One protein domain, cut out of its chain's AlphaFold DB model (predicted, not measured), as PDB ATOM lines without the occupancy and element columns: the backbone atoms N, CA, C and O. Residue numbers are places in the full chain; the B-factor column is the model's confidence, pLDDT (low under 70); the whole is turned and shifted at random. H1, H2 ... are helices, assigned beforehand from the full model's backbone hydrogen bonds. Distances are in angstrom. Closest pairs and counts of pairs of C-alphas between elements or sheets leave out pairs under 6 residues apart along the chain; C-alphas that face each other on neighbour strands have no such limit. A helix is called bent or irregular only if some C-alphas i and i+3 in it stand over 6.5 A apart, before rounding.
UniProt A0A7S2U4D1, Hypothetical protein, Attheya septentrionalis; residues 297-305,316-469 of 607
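This is residues 297 to 305 and 316 to 469 of the 607 residues of the protein "Hypothetical protein" of Attheya septentrionalis (UniProt A0A7S2U4D1). Three long helices, H2, H3 and H4, lie side by side, and the shorter H1 joins them at one end, making a staggered four-helix up-and-down bundle in which each helix runs against the one before it. Toward the other end the hairpin of H6 and H7 packs on H4 through H6, with little H5 at the turn between H4 and H6. You have 163 printed residues with seven named helices, H1 to H7 in chain order, and no named strand; the class is all helix. The whole is loose, with a radius of gyration of the C-alphas of 18.9 A, and only just elongated, spanning 64 by 40 by 22 A.

Begin at H1, residues 318 to 331, and go on to H2, residues 339 to 360: they form a hairpin, closest at the C-alphas of Leu 318 and Phe 343, 6.8 A apart, and H2 touches H1 with residues 339 to 347 alone. Next look at H3, residues 369 to 388, the hub, which touches three helices. It forms a hairpin with H2 at a shallow tilt of 13 degrees, opposite ways, with the C-alphas of Ala 354 and His 370 closest at 5.1 A; here H3 uses residues 370 to 377 alone. H1 touches H3 with residues 318 to 323 alone, closest at the C-alphas of Ala 319 and Tyr 381, 5.2 A. H4, residues 394 to 419, forms a hairpin with H3, closest at the C-alphas of Leu 378 and Val 404, 6.4 A. H4 and H2 are close but not clearly touching, while H1 and H4 are apart. H5, residues 422 to 427, meets H4 only through their link. Residues 440 to 443 of H6, residues 430 to 443, touch residues 409 to 416 of H4, with the C-alphas of Lys 409 and Cys 443 closest at 6.7 A. H5 and H6 are close but not clearly touching. H7, residues 447 to 467, forms a hairpin with H6, closest at the C-alphas of Leu 437 and Tyr 464, 6.3 A. Every O i to N i+4 pair is within hydrogen-bond range in H1, H4 and H6; the counts are 17 of 18 in H2, 14 of 16 in H3, 1 of 2 in H5 and 15 of 17 in H7.

Find C-alpha 318 at (171.904, 210.464, 155.556), where H1 begins; it runs 19.9 A. H2 is 31.5 A long and H3 29.0 A; H3 is only just irregular, its C-alphas 370 and 373 being 6.9 A apart. H4, the longest at 37.8 A, starts from C-alpha 394 at (195.312, 212.616, 156.506). H5 runs 9.2 A and H6 20.1 A. H7, 25.3 A, is irregular, with C-alphas 452 and 455 8.4 A apart, and has a kink of 96 degrees near residue 454; it ends at C-alpha 467 at (184.522, 172.905, 171.284).

The C-alphas of Leu 332 and Tyr 469 are the two farthest apart, 64.7 A. Residues 306 to 315 are not printed, and C-alphas 305 and 316 are 15.2 A apart across this cut. No link between named helices is long. The mean pLDDT of the printed part is 70.1; it is under 70 at residues 301 to 305, 362 to 368, 388 to 393, 395, 413 and 415 to 469.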
ATOM      1  N   MET A 297     168.363 215.101 158.217       90.06
ATOM      2  CA  MET A 297     169.275 214.219 158.946       90.06
ATOM      3  C   MET A 297     168.891 214.153 160.425       90.06
ATOM      4  O   MET A 297     168.994 213.099 161.046       90.06
ATOM      5  N   LYS A 298     168.410 215.261 161.007       90.19
ATOM      6  CA  LYS A 298     167.971 215.307 162.403       90.19
ATOM      7  C   LYS A 298     166.586 214.737 162.688       90.19
ATOM      8  O   LYS A 298     166.221 214.698 163.862       90.19
ATOM      9  N   ARG A 299     165.803 214.301 161.706       84.31
ATOM     10  CA  ARG A 299     164.495 213.706 162.006       84.31
ATOM     11  C   ARG A 299     164.679 212.274 162.523       84.31
ATOM     12  O   ARG A 299     165.526 211.566 161.989       84.31
ATOM     13  N   PRO A 300     163.920 211.853 163.550       71.94
ATOM     14  CA  PRO A 300     163.825 210.441 163.906       71.94
ATOM     15  C   PRO A 300     163.357 209.647 162.685       71.94
ATOM     16  O   PRO A 300     162.454 210.097 161.977       71.94
ATOM     17  N   THR A 301     163.934 208.474 162.446       66.75
ATOM     18  CA  THR A 301     163.525 207.568 161.355       66.75
ATOM     19  C   THR A 301     162.263 206.778 161.713       66.75
ATOM     20  O   THR A 301     161.859 205.876 160.982       66.75
ATOM     21  N   THR A 302     161.604 207.130 162.822       57.16
ATOM     22  CA  THR A 302     160.535 206.348 163.434       57.16
ATOM     23  C   THR A 302     159.383 206.054 162.475       57.16
ATOM     24  O   THR A 302     158.465 206.858 162.314       57.16
ATOM     25  N   ALA A 303     159.358 204.813 161.989       51.47
ATOM     26  CA  ALA A 303     158.208 204.154 161.370       51.47
ATOM     27  C   ALA A 303     156.977 204.053 162.305       51.47
ATOM     28  O   ALA A 303     155.914 203.622 161.880       51.47
ATOM     29  N   ALA A 304     157.103 204.427 163.585       46.97
ATOM     30  CA  ALA A 304     156.041 204.312 164.587       46.97
ATOM     31  C   ALA A 304     155.047 205.493 164.609       46.97
ATOM     32  O   ALA A 304     153.976 205.365 165.201       46.97
ATOM     33  N   ALA A 305     155.383 206.640 164.006       46.94
ATOM     34  CA  ALA A 305     154.525 207.832 164.017       46.94
ATOM     35  C   ALA A 305     153.628 207.957 162.772       46.94
ATOM     36  O   ALA A 305     152.624 208.671 162.805       46.94
ATOM     37  N   CYS A 316     165.589 208.052 154.846       71.50
ATOM     38  CA  CYS A 316     166.439 209.229 154.733       71.50
ATOM     39  C   CYS A 316     167.876 208.749 154.485       71.50
ATOM     40  O   CYS A 316     168.490 208.143 155.365       71.50
ATOM     41  N   ASP A 317     168.391 208.956 153.273       86.44
ATOM     42  CA  ASP A 317     169.767 208.605 152.948       86.44
ATOM     43  C   ASP A 317     170.699 209.682 153.513       86.44
ATOM     44  O   ASP A 317     171.024 210.659 152.835       86.44
ATOM     45  N   LEU A 318     171.069 209.526 154.792       91.12
ATOM     46  CA  LEU A 318     171.904 210.464 155.556       91.12
ATOM     47  C   LEU A 318     173.152 210.872 154.775       91.12
ATOM     48  O   LEU A 318     173.530 212.038 154.781       91.12
ATOM     49  N   ALA A 319     173.782 209.927 154.081       87.88
ATOM     50  CA  ALA A 319     174.960 210.207 153.278       87.88
ATOM     51  C   ALA A 319     174.659 211.087 152.052       87.88
ATOM     52  O   ALA A 319     175.440 211.987 151.745       87.88
ATOM     53  N   THR A 320     173.529 210.882 151.372       87.25
ATOM     54  CA  THR A 320     173.110 211.743 150.254       87.25
ATOM     55  C   THR A 320     172.780 213.158 150.736       87.25
ATOM     56  O   THR A 320     173.233 214.131 150.130       87.25
ATOM     57  N   GLU A 321     172.075 213.296 151.862       91.69
ATOM     58  CA  GLU A 321     171.810 214.604 152.485       91.69
ATOM     59  C   GLU A 321     173.116 215.305 152.898       91.69
ATOM     60  O   GLU A 321     173.299 216.499 152.648       91.69
ATOM     61  N   LEU A 322     174.069 214.551 153.454       92.31
ATOM     62  CA  LEU A 322     175.395 215.039 153.825       92.31
ATOM     63  C   LEU A 322     176.181 215.563 152.614       92.31
ATOM     64  O   LEU A 322     176.733 216.661 152.684       92.31
ATOM     65  N   VAL A 323     176.213 214.826 151.496       89.75
ATOM     66  CA  VAL A 323     176.833 215.287 150.232       89.75
ATOM     67  C   VAL A 323     176.152 216.546 149.735       89.75
ATOM     68  O   VAL A 323     176.815 217.510 149.348       89.75
ATOM     69  N   GLY A 324     174.819 216.542 149.750       90.38
ATOM     70  CA  GLY A 324     174.009 217.668 149.329       90.38
ATOM     71  C   GLY A 324     174.314 218.926 150.139       90.38
ATOM     72  O   GLY A 324     174.399 220.003 149.551       90.38
ATOM     73  N   ALA A 325     174.488 218.805 151.457       93.25
ATOM     74  CA  ALA A 325     174.868 219.904 152.342       93.25
ATOM     75  C   ALA A 325     176.331 220.329 152.137       93.25
ATOM     76  O   ALA A 325     176.611 221.521 152.026       93.25
ATOM     77  N   HIS A 326     177.251 219.367 152.017       92.19
ATOM     78  CA  HIS A 326     178.672 219.605 151.759       92.19
ATOM     79  C   HIS A 326     178.890 220.433 150.495       92.19
ATOM     80  O   HIS A 326     179.489 221.505 150.553       92.19
ATOM     81  N   ASN A 327     178.353 219.979 149.363       90.81
ATOM     82  CA  ASN A 327     178.558 220.641 148.076       90.81
ATOM     83  C   ASN A 327     178.009 222.075 148.085       90.81
ATOM     84  O   ASN A 327     178.635 222.982 147.537       90.81
ATOM     85  N   LYS A 328     176.877 222.301 148.764       94.00
ATOM     86  CA  LYS A 328     176.294 223.635 148.947       94.00
ATOM     87  C   LYS A 328     177.152 224.527 149.850       94.00
ATOM     88  O   LYS A 328     177.388 225.678 149.500       94.00
ATOM     89  N   LEU A 329     177.663 224.015 150.973       94.06
ATOM     90  CA  LEU A 329     178.555 224.770 151.866       94.06
ATOM     91  C   LEU A 329     179.858 225.167 151.165       94.06
ATOM     92  O   LEU A 329     180.256 226.329 151.245       94.06
ATOM     93  N   VAL A 330     180.463 224.247 150.409       91.38
ATOM     94  CA  VAL A 330     181.648 224.525 149.582       91.38
ATOM     95  C   VAL A 330     181.339 225.597 148.534       91.38
ATOM     96  O   VAL A 330     182.103 226.550 148.393       91.38
ATOM     97  N   ALA A 331     180.191 225.516 147.854       91.31
ATOM     98  CA  ALA A 331     179.750 226.542 146.906       91.31
ATOM     99  C   ALA A 331     179.508 227.918 147.566       91.31
ATOM    100  O   ALA A 331     179.620 228.962 146.917       91.31
ATOM    101  N   LEU A 332     179.188 227.965 148.857       94.75
ATOM    102  CA  LEU A 332     179.091 229.214 149.617       94.75
ATOM    103  C   LEU A 332     180.434 229.670 150.214       94.75
ATOM    104  O   LEU A 332     180.483 230.728 150.834       94.75
ATOM    105  N   GLY A 333     181.514 228.898 150.058       93.94
ATOM    106  CA  GLY A 333     182.794 229.173 150.714       93.94
ATOM    107  C   GLY A 333     182.727 229.062 152.242       93.94
ATOM    108  O   GLY A 333     183.485 229.730 152.943       93.94
ATOM    109  N   LYS A 334     181.798 228.257 152.772       95.19
ATOM    110  CA  LYS A 334     181.597 228.041 154.212       95.19
ATOM    111  C   LYS A 334     182.304 226.771 154.689       95.19
ATOM    112  O   LYS A 334     182.481 225.826 153.927       95.19
ATOM    113  N   SER A 335     182.672 226.742 155.973       93.38
ATOM    114  CA  SER A 335     183.273 225.554 156.599       93.38
ATOM    115  C   SER A 335     182.289 224.378 156.633       93.38
ATOM    116  O   SER A 335     181.103 224.540 156.931       93.38
ATOM    117  N   THR A 336     182.819 223.185 156.373       92.62
ATOM    118  CA  THR A 336     182.118 221.896 156.410       92.62
ATOM    119  C   THR A 336     182.457 221.072 157.657       92.62
ATOM    120  O   THR A 336     181.989 219.944 157.782       92.62
ATOM    121  N   ASP A 337     183.230 221.618 158.603       90.75
ATOM    122  CA  ASP A 337     183.803 220.865 159.736       90.75
ATOM    123  C   ASP A 337     182.743 220.282 160.687       90.75
ATOM    124  O   ASP A 337     182.988 219.318 161.410       90.75
ATOM    125  N   HIS A 338     181.540 220.855 160.682       93.06
ATOM    126  CA  HIS A 338     180.414 220.423 161.512       93.06
ATOM    127  C   HIS A 338     179.602 219.274 160.890       93.06
ATOM    128  O   HIS A 338     178.805 218.644 161.586       93.06
ATOM    129  N   LEU A 339     179.787 218.988 159.597       92.88
ATOM    130  CA  LEU A 339     179.022 217.967 158.884       92.88
ATOM    131  C   LEU A 339     179.279 216.538 159.399       92.88
ATOM    132  O   LEU A 339     178.294 215.832 159.623       92.88
ATOM    133  N   PRO A 340     180.529 216.105 159.677       92.69
ATOM    134  CA  PRO A 340     180.780 214.803 160.297       92.69
ATOM    135  C   PRO A 340     180.040 214.629 161.626       92.69
ATOM    136  O   PRO A 340     179.426 213.594 161.871       92.69
ATOM    137  N   ALA A 341     180.044 215.658 162.480       93.56
ATOM    138  CA  ALA A 341     179.347 215.612 163.762       93.56
ATOM    139  C   ALA A 341     177.828 215.443 163.578       93.56
ATOM    140  O   ALA A 341     177.229 214.600 164.243       93.56
ATOM    141  N   ALA A 342     177.228 216.185 162.639       94.12
ATOM    142  CA  ALA A 342     175.811 216.049 162.303       94.12
ATOM    143  C   ALA A 342     175.475 214.648 161.764       94.12
ATOM    144  O   ALA A 342     174.481 214.058 162.182       94.12
ATOM    145  N   PHE A 343     176.325 214.085 160.894       94.44
ATOM    146  CA  PHE A 343     176.159 212.717 160.402       94.44
ATOM    147  C   PHE A 343     176.174 211.705 161.549       94.44
ATOM    148  O   PHE A 343     175.249 210.903 161.664       94.44
ATOM    149  N   TRP A 344     177.184 211.750 162.423       94.94
ATOM    150  CA  TRP A 344     177.321 210.786 163.519       94.94
ATOM    151  C   TRP A 344     176.186 210.878 164.544       94.94
ATOM    152  O   TRP A 344     175.740 209.847 165.043       94.94
ATOM    153  N   GLU A 345     175.681 212.080 164.829       94.69
ATOM    154  CA  GLU A 345     174.507 212.285 165.687       94.69
ATOM    155  C   GLU A 345     173.246 211.625 165.097       94.69
ATOM    156  O   GLU A 345     172.460 210.986 165.802       94.69
ATOM    157  N   SER A 346     173.037 211.760 163.790       93.50
ATOM    158  CA  SER A 346     171.923 211.130 163.074       93.50
ATOM    159  C   SER A 346     172.087 209.623 162.934       93.50
ATOM    160  O   SER A 346     171.148 208.870 163.185       93.50
ATOM    161  N   TYR A 347     173.296 209.172 162.612       93.81
ATOM    162  CA  TYR A 347     173.638 207.762 162.510       93.81
ATOM    163  C   TYR A 347     173.443 207.033 163.841       93.81
ATOM    164  O   TYR A 347     172.920 205.922 163.866       93.81
ATOM    165  N   GLN A 348     173.825 207.653 164.959       93.56
ATOM    166  CA  GLN A 348     173.663 207.041 166.272       93.56
ATOM    167  C   GLN A 348     172.190 206.795 166.614       93.56
ATOM    168  O   GLN A 348     171.865 205.737 167.146       93.56
ATOM    169  N   ARG A 349     171.297 207.713 166.242       91.50
ATOM    170  CA  ARG A 349     169.850 207.514 166.404       91.50
ATOM    171  C   ARG A 349     169.310 206.433 165.486       91.50
ATOM    172  O   ARG A 349     168.593 205.562 165.954       91.50
ATOM    173  N   LEU A 350     169.715 206.432 164.216       90.25
ATOM    174  CA  LEU A 350     169.363 205.361 163.279       90.25
ATOM    175  C   LEU A 350     169.803 203.987 163.813       90.25
ATOM    176  O   LEU A 350     169.070 203.006 163.705       90.25
ATOM    177  N   LYS A 351     170.993 203.920 164.419       90.19
ATOM    178  CA  LYS A 351     171.516 202.723 165.081       90.19
ATOM    179  C   LYS A 351     170.628 202.306 166.255       90.19
ATOM    180  O   LYS A 351     170.257 201.142 166.333       90.19
ATOM    181  N   GLU A 352     170.291 203.231 167.151       91.19
ATOM    182  CA  GLU A 352     169.418 202.978 168.307       91.19
ATOM    183  C   GLU A 352     168.023 202.500 167.878       91.19
ATOM    184  O   GLU A 352     167.556 201.479 168.371       91.19
ATOM    185  N   GLU A 353     167.410 203.144 166.886       87.62
ATOM    186  CA  GLU A 353     166.110 202.739 166.339       87.62
ATOM    187  C   GLU A 353     166.154 201.348 165.690       87.62
ATOM    188  O   GLU A 353     165.231 200.553 165.867       87.62
ATOM    189  N   ALA A 354     167.236 201.020 164.974       85.62
ATOM    190  CA  ALA A 354     167.447 199.679 164.435       85.62
ATOM    191  C   ALA A 354     167.536 198.628 165.552       85.62
ATOM    192  O   ALA A 354     166.984 197.535 165.409       85.62
ATOM    193  N   PHE A 355     168.185 198.953 166.675       85.50
ATOM    194  CA  PHE A 355     168.219 198.077 167.847       85.50
ATOM    195  C   PHE A 355     166.854 197.933 168.508       85.50
ATOM    196  O   PHE A 355     166.461 196.812 168.822       85.50
ATOM    197  N   ASP A 356     166.116 199.023 168.686       86.69
ATOM    198  CA  ASP A 356     164.787 198.987 169.290       86.69
ATOM    199  C   ASP A 356     163.805 198.186 168.425       86.69
ATOM    200  O   ASP A 356     163.090 197.326 168.941       86.69
ATOM    201  N   GLY A 357     163.809 198.393 167.103       83.81
ATOM    202  CA  GLY A 357     163.003 197.616 166.155       83.81
ATOM    203  C   GLY A 357     163.380 196.133 166.142       83.81
ATOM    204  O   GLY A 357     162.510 195.254 166.146       83.81
ATOM    205  N   PHE A 358     164.680 195.849 166.220       80.69
ATOM    206  CA  PHE A 358     165.198 194.498 166.365       80.69
ATOM    207  C   PHE A 358     164.706 193.831 167.665       80.69
ATOM    208  O   PHE A 358     164.169 192.725 167.616       80.69
ATOM    209  N   LEU A 359     164.806 194.514 168.810       82.44
ATOM    210  CA  LEU A 359     164.353 194.008 170.111       82.44
ATOM    211  C   LEU A 359     162.830 193.876 170.201       82.44
ATOM    212  O   LEU A 359     162.341 192.967 170.866       82.44
ATOM    213  N   ALA A 360     162.070 194.754 169.543       83.94
ATOM    214  CA  ALA A 360     160.609 194.712 169.522       83.94
ATOM    215  C   ALA A 360     160.058 193.521 168.722       83.94
ATOM    216  O   ALA A 360     158.936 193.073 168.975       83.94
ATOM    217  N   THR A 361     160.852 192.961 167.803       80.62
ATOM    218  CA  THR A 361     160.508 191.762 167.024       80.62
ATOM    219  C   THR A 361     160.678 190.504 167.895       80.62
ATOM    220  O   THR A 361     161.496 189.627 167.633       80.62
ATOM    221  N   THR A 362     159.926 190.416 168.997       56.97
ATOM    222  CA  THR A 362     159.916 189.240 169.879       56.97
ATOM    223  C   THR A 362     158.950 188.188 169.333       56.97
ATOM    224  O   THR A 362     157.735 188.341 169.410       56.97
ATOM    225  N   GLY A 363     159.480 187.101 168.767       58.59
ATOM    226  CA  GLY A 363     158.665 185.959 168.338       58.59
ATOM    227  C   GLY A 363     159.096 185.356 167.007       58.59
ATOM    228  O   GLY A 363     158.589 185.710 165.952       58.59
ATOM    229  N   THR A 364     159.982 184.366 167.082       53.62
ATOM    230  CA  THR A 364     160.279 183.342 166.056       53.62
ATOM    231  C   THR A 364     161.002 183.730 164.762       53.62
ATOM    232  O   THR A 364     161.625 182.841 164.192       53.62
ATOM    233  N   GLU A 365     161.040 184.993 164.332       58.78
ATOM    234  CA  GLU A 365     161.839 185.387 163.157       58.78
ATOM    235  C   GLU A 365     162.868 186.464 163.503       58.78
ATOM    236  O   GLU A 365     162.575 187.655 163.600       58.78
ATOM    237  N   PHE A 366     164.114 186.020 163.678       63.34
ATOM    238  CA  PHE A 366     165.271 186.902 163.685       63.34
ATOM    239  C   PHE A 366     165.395 187.539 162.298       63.34
ATOM    240  O   PHE A 366     165.666 186.846 161.318       63.34
ATOM    241  N   SER A 367     165.192 188.853 162.204       68.94
ATOM    242  CA  SER A 367     165.293 189.584 160.942       68.94
ATOM    243  C   SER A 367     166.465 190.567 160.998       68.94
ATOM    244  O   SER A 367     166.326 191.663 161.548       68.94
ATOM    245  N   PRO A 368     167.624 190.229 160.404       67.81
ATOM    246  CA  PRO A 368     168.756 191.151 160.273       67.81
ATOM    247  C   PRO A 368     168.450 192.415 159.470       67.81
ATOM    248  O   PRO A 368     169.253 193.347 159.460       67.81
ATOM    249  N   LYS A 369     167.291 192.456 158.802       74.62
ATOM    250  CA  LYS A 369     166.840 193.564 157.958       74.62
ATOM    251  C   LYS A 369     166.816 194.899 158.705       74.62
ATOM    252  O   LYS A 369     167.062 195.929 158.087       74.62
ATOM    253  N   HIS A 370     166.615 194.884 160.028       76.19
ATOM    254  CA  HIS A 370     166.681 196.085 160.872       76.19
ATOM    255  C   HIS A 370     168.048 196.788 160.811       76.19
ATOM    256  O   HIS A 370     168.113 198.011 160.880       76.19
ATOM    257  N   PHE A 371     169.142 196.045 160.604       81.38
ATOM    258  CA  PHE A 371     170.501 196.599 160.551       81.38
ATOM    259  C   PHE A 371     170.975 196.973 159.141       81.38
ATOM    260  O   PHE A 371     171.999 197.647 159.009       81.38
ATOM    261  N   ALA A 372     170.240 196.592 158.090       79.00
ATOM    262  CA  ALA A 372     170.626 196.873 156.707       79.00
ATOM    263  C   ALA A 372     170.747 198.384 156.439       79.00
ATOM    264  O   ALA A 372     171.716 198.837 155.828       79.00
ATOM    265  N   SER A 373     169.803 199.180 156.956       82.88
ATOM    266  CA  SER A 373     169.806 200.636 156.772       82.88
ATOM    267  C   SER A 373     171.019 201.318 157.437       82.88
ATOM    268  O   SER A 373     171.770 201.974 156.709       82.88
ATOM    269  N   PRO A 374     171.315 201.115 158.743       87.12
ATOM    270  CA  PRO A 374     172.548 201.615 159.359       87.12
ATOM    271  C   PRO A 374     173.826 201.236 158.596       87.12
ATOM    272  O   PRO A 374     174.652 202.097 158.296       87.12
ATOM    273  N   VAL A 375     173.987 199.960 158.229       82.88
ATOM    274  CA  VAL A 375     175.194 199.492 157.528       82.88
ATOM    275  C   VAL A 375     175.356 200.204 156.183       82.88
ATOM    276  O   VAL A 375     176.432 200.723 155.885       82.88
ATOM    277  N   ARG A 376     174.277 200.306 155.399       83.19
ATOM    278  CA  ARG A 376     174.275 201.037 154.126       83.19
ATOM    279  C   ARG A 376     174.664 202.507 154.307       83.19
ATOM    280  O   ARG A 376     175.443 203.025 153.511       83.19
ATOM    281  N   GLN A 377     174.190 203.163 155.368       88.06
ATOM    282  CA  GLN A 377     174.553 204.554 155.663       88.06
ATOM    283  C   GLN A 377     176.045 204.731 155.972       88.06
ATOM    284  O   GLN A 377     176.641 205.701 155.506       88.06
ATOM    285  N   LEU A 378     176.678 203.793 156.684       88.88
ATOM    286  CA  LEU A 378     178.132 203.822 156.896       88.88
ATOM    287  C   LEU A 378     178.914 203.678 155.588       88.88
ATOM    288  O   LEU A 378     179.860 204.428 155.354       88.88
ATOM    289  N   PHE A 379     178.519 202.739 154.725       82.44
ATOM    290  CA  PHE A 379     179.164 202.566 153.422       82.44
ATOM    291  C   PHE A 379     179.032 203.814 152.555       82.44
ATOM    292  O   PHE A 379     180.023 204.278 151.982       82.44
ATOM    293  N   ASN A 380     177.831 204.389 152.499       83.12
ATOM    294  CA  ASN A 380     177.618 205.624 151.769       83.12
ATOM    295  C   ASN A 380     178.468 206.753 152.372       83.12
ATOM    296  O   ASN A 380     179.136 207.455 151.623       83.12
ATOM    297  N   TYR A 381     178.557 206.879 153.698       89.25
ATOM    298  CA  TYR A 381     179.423 207.870 154.348       89.25
ATOM    299  C   TYR A 381     180.901 207.730 153.961       89.25
ATOM    300  O   TYR A 381     181.540 208.725 153.626       89.25
ATOM    301  N   VAL A 382     181.439 206.507 153.905       85.31
ATOM    302  CA  VAL A 382     182.818 206.260 153.433       85.31
ATOM    303  C   VAL A 382     182.991 206.673 151.974       85.31
ATOM    304  O   VAL A 382     183.978 207.326 151.627       85.31
ATOM    305  N   LYS A 383     182.028 206.338 151.109       81.38
ATOM    306  CA  LYS A 383     182.044 206.756 149.699       81.38
ATOM    307  C   LYS A 383     182.073 208.281 149.585       81.38
ATOM    308  O   LYS A 383     182.850 208.827 148.805       81.38
ATOM    309  N   VAL A 384     181.280 208.970 150.401       81.69
ATOM    310  CA  VAL A 384     181.232 210.436 150.468       81.69
ATOM    311  C   VAL A 384     182.549 211.023 150.959       81.69
ATOM    312  O   VAL A 384     183.065 211.950 150.331       81.69
ATOM    313  N   LEU A 385     183.121 210.454 152.024       80.69
ATOM    314  CA  LEU A 385     184.427 210.848 152.545       80.69
ATOM    315  C   LEU A 385     185.516 210.729 151.474       80.69
ATOM    316  O   LEU A 385     186.329 211.633 151.304       80.69
ATOM    317  N   THR A 386     185.489 209.634 150.716       78.81
ATOM    318  CA  THR A 386     186.494 209.332 149.691       78.81
ATOM    319  C   THR A 386     186.360 210.237 148.464       78.81
ATOM    320  O   THR A 386     187.366 210.693 147.928       78.81
ATOM    321  N   LEU A 387     185.131 210.510 148.012       77.81
ATOM    322  CA  LEU A 387     184.885 211.281 146.787       77.81
ATOM    323  C   LEU A 387     184.968 212.796 146.992       77.81
ATOM    324  O   LEU A 387     185.472 213.499 146.122       77.81
ATOM    325  N   ASN A 388     184.452 213.301 148.115       69.25
ATOM    326  CA  ASN A 388     184.204 214.736 148.285       69.25
ATOM    327  C   ASN A 388     185.041 215.372 149.396       69.25
ATOM    328  O   ASN A 388     185.276 216.576 149.360       69.25
ATOM    329  N   LEU A 389     185.505 214.576 150.362       63.34
ATOM    330  CA  LEU A 389     186.249 215.056 151.528       63.34
ATOM    331  C   LEU A 389     187.736 214.681 151.472       63.34
ATOM    332  O   LEU A 389     188.421 214.746 152.486       63.34
ATOM    333  N   ALA A 390     188.272 214.375 150.285       56.84
ATOM    334  CA  ALA A 390     189.713 214.197 150.058       56.84
ATOM    335  C   ALA A 390     190.550 215.461 150.376       56.84
ATOM    336  O   ALA A 390     191.776 215.432 150.337       56.84
ATOM    337  N   THR A 391     189.888 216.578 150.690       59.19
ATOM    338  CA  THR A 391     190.486 217.808 151.224       59.19
ATOM    339  C   THR A 391     190.708 217.774 152.740       59.19
ATOM    340  O   THR A 391     191.399 218.650 153.262       59.19
ATOM    341  N   LEU A 392     190.158 216.790 153.461       61.72
ATOM    342  CA  LEU A 392     190.497 216.551 154.860       61.72
ATOM    343  C   LEU A 392     191.979 216.173 154.957       61.72
ATOM    344  O   LEU A 392     192.501 215.410 154.147       61.72
ATOM    345  N   ASN A 393     192.671 216.701 155.967       69.56
ATOM    346  CA  ASN A 393     194.032 216.261 156.257       69.56
ATOM    347  C   ASN A 393     194.048 214.750 156.580       69.56
ATOM    348  O   ASN A 393     193.073 214.206 157.103       69.56
ATOM    349  N   GLU A 394     195.165 214.070 156.290       70.81
ATOM    350  CA  GLU A 394     195.312 212.616 156.506       70.81
ATOM    351  C   GLU A 394     194.902 212.185 157.925       70.81
ATOM    352  O   GLU A 394     194.304 211.127 158.115       70.81
ATOM    353  N   THR A 395     195.162 213.039 158.919       68.12
ATOM    354  CA  THR A 395     194.824 212.802 160.327       68.12
ATOM    355  C   THR A 395     193.321 212.822 160.612       68.12
ATOM    356  O   THR A 395     192.848 212.025 161.424       68.12
ATOM    357  N   SER A 396     192.542 213.692 159.960       77.12
ATOM    358  CA  SER A 396     191.081 213.693 160.087       77.12
ATOM    359  C   SER A 396     190.471 212.494 159.371       77.12
ATOM    360  O   SER A 396     189.511 211.913 159.876       77.12
ATOM    361  N   TRP A 397     191.035 212.090 158.230       79.38
ATOM    362  CA  TRP A 397     190.538 210.934 157.486       79.38
ATOM    363  C   TRP A 397     190.717 209.628 158.269       79.38
ATOM    364  O   TRP A 397     189.756 208.874 158.432       79.38
ATOM    365  N   SER A 398     191.903 209.394 158.847       77.88
ATOM    366  CA  SER A 398     192.150 208.196 159.660       77.88
ATOM    367  C   SER A 398     191.211 208.104 160.866       77.88
ATOM    368  O   SER A 398     190.715 207.023 161.180       77.88
ATOM    369  N   GLY A 399     190.926 209.239 161.517       85.62
ATOM    370  CA  GLY A 399     190.020 209.288 162.666       85.62
ATOM    371  C   GLY A 399     188.565 208.972 162.303       85.62
ATOM    372  O   GLY A 399     187.880 208.278 163.051       85.62
ATOM    373  N   GLU A 400     188.083 209.440 161.150       86.31
ATOM    374  CA  GLU A 400     186.731 209.125 160.672       86.31
ATOM    375  C   GLU A 400     186.597 207.657 160.245       86.31
ATOM    376  O   GLU A 400     185.607 207.005 160.585       86.31
ATOM    377  N   MET A 401     187.615 207.097 159.588       81.19
ATOM    378  CA  MET A 401     187.630 205.677 159.220       81.19
ATOM    379  C   MET A 401     187.638 204.760 160.446       81.19
ATOM    380  O   MET A 401     186.908 203.768 160.471       81.19
ATOM    381  N   GLU A 402     188.387 205.108 161.496       82.25
ATOM    382  CA  GLU A 402     188.362 204.371 162.763       82.25
ATOM    383  C   GLU A 402     186.949 204.348 163.372       82.25
ATOM    384  O   GLU A 402     186.478 203.293 163.804       82.25
ATOM    385  N   LYS A 403     186.221 205.476 163.337       88.81
ATOM    386  CA  LYS A 403     184.822 205.538 163.797       88.81
ATOM    387  C   LYS A 403     183.901 204.639 162.973       88.81
ATOM    388  O   LYS A 403     183.081 203.937 163.562       88.81
ATOM    389  N   VAL A 404     184.041 204.615 161.644       83.19
ATOM    390  CA  VAL A 404     183.251 203.730 160.764       83.19
ATOM    391  C   VAL A 404     183.521 202.262 161.066       83.19
ATOM    392  O   VAL A 404     182.579 201.485 161.247       83.19
ATOM    393  N   VAL A 405     184.793 201.876 161.168       76.88
ATOM    394  CA  VAL A 405     185.189 200.503 161.501       76.88
ATOM    395  C   VAL A 405     184.627 200.110 162.866       76.88
ATOM    396  O   VAL A 405     184.020 199.046 162.998       76.88
ATOM    397  N   LYS A 406     184.756 200.985 163.868       83.69
ATOM    398  CA  LYS A 406     184.209 200.766 165.208       83.69
ATOM    399  C   LYS A 406     182.686 200.604 165.184       83.69
ATOM    400  O   LYS A 406     182.181 199.630 165.732       83.69
ATOM    401  N   ALA A 407     181.960 201.500 164.519       84.38
ATOM    402  CA  ALA A 407     180.502 201.447 164.417       84.38
ATOM    403  C   ALA A 407     180.010 200.178 163.700       84.38
ATOM    404  O   ALA A 407     179.036 199.561 164.131       84.38
ATOM    405  N   THR A 408     180.716 199.748 162.650       78.50
ATOM    406  CA  THR A 408     180.426 198.499 161.929       78.50
ATOM    407  C   THR A 408     180.629 197.281 162.833       78.50
ATOM    408  O   THR A 408     179.782 196.388 162.880       78.50
ATOM    409  N   LYS A 409     181.732 197.250 163.596       77.00
ATOM    410  CA  LYS A 409     182.020 196.182 164.566       77.00
ATOM    411  C   LYS A 409     180.991 196.135 165.692       77.00
ATOM    412  O   LYS A 409     180.572 195.045 166.071       77.00
ATOM    413  N   GLU A 410     180.581 197.290 166.218       79.75
ATOM    414  CA  GLU A 410     179.542 197.389 167.250       79.75
ATOM    415  C   GLU A 410     178.212 196.808 166.768       79.75
ATOM    416  O   GLU A 410     177.633 195.982 167.472       79.75
ATOM    417  N   LEU A 411     177.768 197.182 165.561       79.12
ATOM    418  CA  LEU A 411     176.570 196.616 164.937       79.12
ATOM    419  C   LEU A 411     176.676 195.093 164.823       79.12
ATOM    420  O   LEU A 411     175.835 194.381 165.365       79.12
ATOM    421  N   ALA A 412     177.747 194.589 164.203       72.94
ATOM    422  CA  ALA A 412     177.944 193.154 163.999       72.94
ATOM    423  C   ALA A 412     177.969 192.367 165.321       72.94
ATOM    424  O   ALA A 412     177.359 191.301 165.427       72.94
ATOM    425  N   LEU A 413     178.653 192.893 166.343       69.50
ATOM    426  CA  LEU A 413     178.743 192.252 167.651       69.50
ATOM    427  C   LEU A 413     177.386 192.217 168.355       69.50
ATOM    428  O   LEU A 413     177.006 191.179 168.887       69.50
ATOM    429  N   GLN A 414     176.668 193.340 168.384       70.25
ATOM    430  CA  GLN A 414     175.391 193.426 169.087       70.25
ATOM    431  C   GLN A 414     174.314 192.589 168.393       70.25
ATOM    432  O   GLN A 414     173.561 191.905 169.086       70.25
ATOM    433  N   SER A 415     174.297 192.541 167.055       65.06
ATOM    434  CA  SER A 415     173.456 191.596 166.314       65.06
ATOM    435  C   SER A 415     173.800 190.152 166.695       65.06
ATOM    436  O   SER A 415     172.917 189.405 167.103       65.06
ATOM    437  N   ALA A 416     175.081 189.765 166.661       63.41
ATOM    438  CA  ALA A 416     175.509 188.400 166.979       63.41
ATOM    439  C   ALA A 416     175.207 187.982 168.431       63.41
ATOM    440  O   ALA A 416     174.783 186.853 168.673       63.41
ATOM    441  N   LEU A 417     175.376 188.887 169.401       62.06
ATOM    442  CA  LEU A 417     175.082 188.615 170.813       62.06
ATOM    443  C   LEU A 417     173.591 188.393 171.089       62.06
ATOM    444  O   LEU A 417     173.265 187.711 172.055       62.06
ATOM    445  N   GLN A 418     172.703 188.942 170.258       60.53
ATOM    446  CA  GLN A 418     171.256 188.777 170.400       60.53
ATOM    447  C   GLN A 418     170.699 187.587 169.602       60.53
ATOM    448  O   GLN A 418     169.709 186.997 170.022       60.53
ATOM    449  N   VAL A 419     171.338 187.191 168.487       54.03
ATOM    450  CA  VAL A 419     171.027 185.930 167.763       54.03
ATOM    451  C   VAL A 419     171.261 184.724 168.658       54.03
ATOM    452  O   VAL A 419     170.557 183.721 168.597       54.03
ATOM    453  N   ILE A 420     172.340 184.785 169.429       54.34
ATOM    454  CA  ILE A 420     172.864 183.627 170.121       54.34
ATOM    455  C   ILE A 420     172.183 183.533 171.480       54.34
ATOM    456  O   ILE A 420     172.745 183.897 172.515       54.34
ATOM    457  N   THR A 421     170.968 182.984 171.503       54.81
ATOM    458  CA  THR A 421     170.486 182.407 172.754       54.81
ATOM    459  C   THR A 421     171.322 181.164 173.067       54.81
ATOM    460  O   THR A 421     171.814 180.452 172.184       54.81
ATOM    461  N   VAL A 422     171.515 180.888 174.357       47.28
ATOM    462  CA  VAL A 422     172.238 179.688 174.808       47.28
ATOM    463  C   VAL A 422     171.590 178.409 174.263       47.28
ATOM    464  O   VAL A 422     172.281 177.402 174.115       47.28
ATOM    465  N   ASP A 423     170.297 178.442 173.949       47.56
ATOM    466  CA  ASP A 423     169.555 177.298 173.429       47.56
ATOM    467  C   ASP A 423     169.607 177.191 171.896       47.56
ATOM    468  O   ASP A 423     169.687 176.071 171.396       47.56
ATOM    469  N   ASP A 424     169.710 178.300 171.155       49.59
ATOM    470  CA  ASP A 424     169.934 178.283 169.698       49.59
ATOM    471  C   ASP A 424     171.332 177.778 169.337       49.59
ATOM    472  O   ASP A 424     171.488 176.954 168.435       49.59
ATOM    473  N   MET A 425     172.358 178.190 170.095       46.97
ATOM    474  CA  MET A 425     173.708 177.632 169.953       46.97
ATOM    475  C   MET A 425     173.700 176.115 170.130       46.97
ATOM    476  O   MET A 425     174.285 175.421 169.313       46.97
ATOM    477  N   LYS A 426     172.991 175.585 171.137       50.44
ATOM    478  CA  LYS A 426     172.917 174.132 171.388       50.44
ATOM    479  C   LYS A 426     172.262 173.342 170.252       50.44
ATOM    480  O   LYS A 426     172.468 172.134 170.187       50.44
ATOM    481  N   GLN A 427     171.454 173.983 169.405       50.44
ATOM    482  CA  GLN A 427     170.780 173.335 168.275       50.44
ATOM    483  C   GLN A 427     171.599 173.370 166.975       50.44
ATOM    484  O   GLN A 427     171.296 172.623 166.045       50.44
ATOM    485  N   LYS A 428     172.629 174.219 166.884       50.34
ATOM    486  CA  LYS A 428     173.510 174.313 165.709       50.34
ATOM    487  C   LYS A 428     174.586 173.230 165.741       50.34
ATOM    488  O   LYS A 428     174.960 172.755 166.811       50.34
ATOM    489  N   SER A 429     175.107 172.846 164.575       62.03
ATOM    490  CA  SER A 429     176.223 171.898 164.523       62.03
ATOM    491  C   SER A 429     177.464 172.504 165.183       62.03
ATOM    492  O   SER A 429     177.661 173.721 165.146       62.03
ATOM    493  N   ASP A 430     178.333 171.669 165.752       51.09
ATOM    494  CA  ASP A 430     179.568 172.144 166.387       51.09
ATOM    495  C   ASP A 430     180.443 172.955 165.413       51.09
ATOM    496  O   ASP A 430     181.135 173.882 165.819       51.09
ATOM    497  N   LYS A 431     180.366 172.670 164.106       48.34
ATOM    498  CA  LYS A 431     181.072 173.418 163.058       48.34
ATOM    499  C   LYS A 431     180.516 174.836 162.878       48.34
ATOM    500  O   LYS A 431     181.295 175.778 162.742       48.34
ATOM    501  N   ASP A 432     179.195 174.996 162.912       44.88
ATOM    502  CA  ASP A 432     178.535 176.298 162.742       44.88
ATOM    503  C   ASP A 432     178.704 177.164 163.990       44.88
ATOM    504  O   ASP A 432     179.079 178.330 163.895       44.88
ATOM    505  N   GLN A 433     178.524 176.568 165.173       48.34
ATOM    506  CA  GLN A 433     178.832 177.210 166.452       48.34
ATOM    507  C   GLN A 433     180.297 177.699 166.487       48.34
ATOM    508  O   GLN A 433     180.582 178.805 166.947       48.34
ATOM    509  N   PHE A 434     181.234 176.906 165.949       48.09
ATOM    510  CA  PHE A 434     182.658 177.237 165.886       48.09
ATOM    511  C   PHE A 434     182.975 178.377 164.904       48.09
ATOM    512  O   PHE A 434     183.764 179.261 165.235       48.09
ATOM    513  N   LEU A 435     182.346 178.400 163.723       46.59
ATOM    514  CA  LEU A 435     182.484 179.481 162.733       46.59
ATOM    515  C   LEU A 435     181.917 180.813 163.241       46.59
ATOM    516  O   LEU A 435     182.545 181.860 163.062       46.59
ATOM    517  N   ILE A 436     180.766 180.769 163.915       50.34
ATOM    518  CA  ILE A 436     180.123 181.942 164.518       50.34
ATOM    519  C   ILE A 436     181.012 182.514 165.630       50.34
ATOM    520  O   ILE A 436     181.373 183.692 165.590       50.34
ATOM    521  N   LEU A 437     181.453 181.674 166.573       51.50
ATOM    522  CA  LEU A 437     182.362 182.086 167.648       51.50
ATOM    523  C   LEU A 437     183.712 182.582 167.111       51.50
ATOM    524  O   LEU A 437     184.228 183.584 167.599       51.50
ATOM    525  N   GLY A 438     184.275 181.924 166.095       49.88
ATOM    526  CA  GLY A 438     185.529 182.328 165.455       49.88
ATOM    527  C   GLY A 438     185.434 183.696 164.777       49.88
ATOM    528  O   GLY A 438     186.339 184.516 164.920       49.88
ATOM    529  N   SER A 439     184.310 183.984 164.117       48.09
ATOM    530  CA  SER A 439     184.045 185.286 163.489       48.09
ATOM    531  C   SER A 439     183.860 186.396 164.532       48.09
ATOM    532  O   SER A 439     184.436 187.474 164.399       48.09
ATOM    533  N   MET A 440     183.146 186.117 165.628       49.41
ATOM    534  CA  MET A 440     183.023 187.047 166.763       49.41
ATOM    535  C   MET A 440     184.378 187.312 167.439       49.41
ATOM    536  O   MET A 440     184.667 188.442 167.833       49.41
ATOM    537  N   LEU A 441     185.232 186.288 167.543       50.88
ATOM    538  CA  LEU A 441     186.579 186.406 168.103       50.88
ATOM    539  C   LEU A 441     187.539 187.174 167.187       50.88
ATOM    540  O   LEU A 441     188.350 187.951 167.689       50.88
ATOM    541  N   LEU A 442     187.417 187.041 165.866       49.84
ATOM    542  CA  LEU A 442     188.157 187.855 164.896       49.84
ATOM    543  C   LEU A 442     187.816 189.349 165.017       49.84
ATOM    544  O   LEU A 442     188.706 190.189 164.937       49.84
ATOM    545  N   CYS A 443     186.560 189.691 165.316       44.69
ATOM    546  CA  CYS A 443     186.163 191.071 165.617       44.69
ATOM    547  C   CYS A 443     186.696 191.579 166.976       44.69
ATOM    548  O   CYS A 443     186.749 192.789 167.199       44.69
ATOM    549  N   SER A 444     187.107 190.676 167.878       41.84
ATOM    550  CA  SER A 444     187.506 190.975 169.266       41.84
ATOM    551  C   SER A 444     188.999 191.274 169.478       41.84
ATOM    552  O   SER A 444     189.409 191.643 170.582       41.84
ATOM    553  N   SER A 445     189.838 191.123 168.447       45.62
ATOM    554  CA  SER A 445     191.296 191.289 168.559       45.62
ATOM    555  C   SER A 445     191.751 192.745 168.710       45.62
ATOM    556  O   SER A 445     192.940 193.000 168.899       45.62
ATOM    557  N   GLU A 446     190.830 193.706 168.660       48.25
ATOM    558  CA  GLU A 446     191.137 195.127 168.794       48.25
ATOM    559  C   GLU A 446     191.369 195.543 170.255       48.25
ATOM    560  O   GLU A 446     190.684 195.108 171.185       48.25
ATOM    561  N   THR A 447     192.345 196.414 170.492       45.19
ATOM    562  CA  THR A 447     192.733 196.879 171.835       45.19
ATOM    563  C   THR A 447     191.597 197.605 172.564       45.19
ATOM    564  O   THR A 447     191.418 197.388 173.763       45.19
ATOM    565  N   ALA A 448     190.780 198.388 171.852       40.28
ATOM    566  CA  ALA A 448     189.605 199.062 172.412       40.28
ATOM    567  C   ALA A 448     188.493 198.076 172.823       40.28
ATOM    568  O   ALA A 448     187.855 198.254 173.862       40.28
ATOM    569  N   PHE A 449     188.315 196.988 172.067       41.09
ATOM    570  CA  PHE A 449     187.379 195.908 172.397       41.09
ATOM    571  C   PHE A 449     187.769 195.215 173.707       41.09
ATOM    572  O   PHE A 449     186.936 195.013 174.590       41.09
ATOM    573  N   ASN A 450     189.057 194.907 173.878       43.38
ATOM    574  CA  ASN A 450     189.567 194.270 175.096       43.38
ATOM    575  C   ASN A 450     189.396 195.141 176.344       43.38
ATOM    576  O   ASN A 450     189.172 194.609 177.431       43.38
ATOM    577  N   ALA A 451     189.454 196.465 176.184       39.91
ATOM    578  CA  ALA A 451     189.291 197.415 177.278       39.91
ATOM    579  C   ALA A 451     187.846 197.515 177.803       39.91
ATOM    580  O   ALA A 451     187.655 197.915 178.949       39.91
ATOM    581  N   HIS A 452     186.828 197.173 177.004       34.38
ATOM    582  CA  HIS A 452     185.412 197.248 177.410       34.38
ATOM    583  C   HIS A 452     184.726 195.883 177.544       34.38
ATOM    584  O   HIS A 452     183.826 195.729 178.365       34.38
ATOM    585  N   PHE A 453     185.178 194.870 176.802       36.09
ATOM    586  CA  PHE A 453     184.523 193.562 176.712       36.09
ATOM    587  C   PHE A 453     185.480 192.385 176.964       36.09
ATOM    588  O   PHE A 453     185.171 191.249 176.608       36.09
ATOM    589  N   GLY A 454     186.627 192.616 177.618       38.97
ATOM    590  CA  GLY A 454     187.637 191.579 177.882       38.97
ATOM    591  C   GLY A 454     187.095 190.326 178.586       38.97
ATOM    592  O   GLY A 454     187.514 189.213 178.277       38.97
ATOM    593  N   PHE A 455     186.095 190.472 179.462       38.19
ATOM    594  CA  PHE A 455     185.420 189.334 180.100       38.19
ATOM    595  C   PHE A 455     184.595 188.498 179.105       38.19
ATOM    596  O   PHE A 455     184.607 187.269 179.159       38.19
ATOM    597  N   LEU A 456     183.916 189.158 178.165       41.06
ATOM    598  CA  LEU A 456     183.120 188.505 177.126       41.06
ATOM    599  C   LEU A 456     184.022 187.801 176.107       41.06
ATOM    600  O   LEU A 456     183.740 186.669 175.729       41.06
ATOM    601  N   ARG A 457     185.158 188.411 175.745       49.72
ATOM    602  CA  ARG A 457     186.197 187.756 174.939       49.72
ATOM    603  C   ARG A 457     186.708 186.485 175.610       49.72
ATOM    604  O   ARG A 457     186.697 185.439 174.978       49.72
ATOM    605  N   LEU A 458     187.092 186.549 176.887       45.34
ATOM    606  CA  LEU A 458     187.550 185.370 177.634       45.34
ATOM    607  C   LEU A 458     186.479 184.270 177.685       45.34
ATOM    608  O   LEU A 458     186.801 183.085 177.610       45.34
ATOM    609  N   HIS A 459     185.200 184.647 177.773       45.72
ATOM    610  CA  HIS A 459     184.086 183.704 177.718       45.72
ATOM    611  C   HIS A 459     183.941 183.045 176.334       45.72
ATOM    612  O   HIS A 459     183.794 181.824 176.250       45.72
ATOM    613  N   LEU A 460     184.035 183.828 175.254       46.50
ATOM    614  CA  LEU A 460     183.976 183.350 173.869       46.50
ATOM    615  C   LEU A 460     185.200 182.489 173.510       46.50
ATOM    616  O   LEU A 460     185.035 181.423 172.923       46.50
ATOM    617  N   GLU A 461     186.407 182.886 173.923       51.34
ATOM    618  CA  GLU A 461     187.650 182.116 173.759       51.34
ATOM    619  C   GLU A 461     187.579 180.790 174.523       51.34
ATOM    620  O   GLU A 461     187.957 179.749 173.990       51.34
ATOM    621  N   SER A 462     187.043 180.804 175.747       45.59
ATOM    622  CA  SER A 462     186.823 179.598 176.550       45.59
ATOM    623  C   SER A 462     185.856 178.630 175.863       45.59
ATOM    624  O   SER A 462     186.168 177.450 175.720       45.59
ATOM    625  N   LYS A 463     184.720 179.125 175.350       48.97
ATOM    626  CA  LYS A 463     183.738 178.330 174.590       48.97
ATOM    627  C   LYS A 463     184.323 177.772 173.288       48.97
ATOM    628  O   LYS A 463     184.189 176.579 173.032       48.97
ATOM    629  N   TYR A 464     185.029 178.606 172.523       48.47
ATOM    630  CA  TYR A 464     185.716 178.230 171.284       48.47
ATOM    631  C   TYR A 464     186.776 177.144 171.519       48.47
ATOM    632  O   TYR A 464     186.846 176.157 170.786       48.47
ATOM    633  N   MET A 465     187.564 177.273 172.591       47.59
ATOM    634  CA  MET A 465     188.538 176.256 172.990       47.59
ATOM    635  C   MET A 465     187.866 174.968 173.469       47.59
ATOM    636  O   MET A 465     188.358 173.886 173.164       47.59
ATOM    637  N   HIS A 466     186.739 175.052 174.181       48.97
ATOM    638  CA  HIS A 466     186.050 173.866 174.689       48.97
ATOM    639  C   HIS A 466     185.492 172.979 173.567       48.97
ATOM    640  O   HIS A 466     185.497 171.757 173.696       48.97
ATOM    641  N   MET A 467     185.066 173.591 172.460       45.59
ATOM    642  CA  MET A 467     184.522 172.905 171.284       45.59
ATOM    643  C   MET A 467     185.585 172.238 170.401       45.59
ATOM    644  O   MET A 467     185.298 171.265 169.715       45.59
ATOM    645  N   LYS A 468     186.832 172.721 170.433       43.16
ATOM    646  CA  LYS A 468     187.916 172.258 169.551       43.16
ATOM    647  C   LYS A 468     188.482 170.866 169.906       43.16
ATOM    648  O   LYS A 468     189.213 170.301 169.097       43.16
ATOM    649  N   TYR A 469     188.190 170.309 171.089       49.25
ATOM    650  CA  TYR A 469     188.998 169.213 171.663       49.25
ATOM    651  C   TYR A 469     188.223 168.005 172.231       49.25
ATOM    652  O   TYR A 469     188.741 167.291 173.091       49.25
TER     653      TYR A 469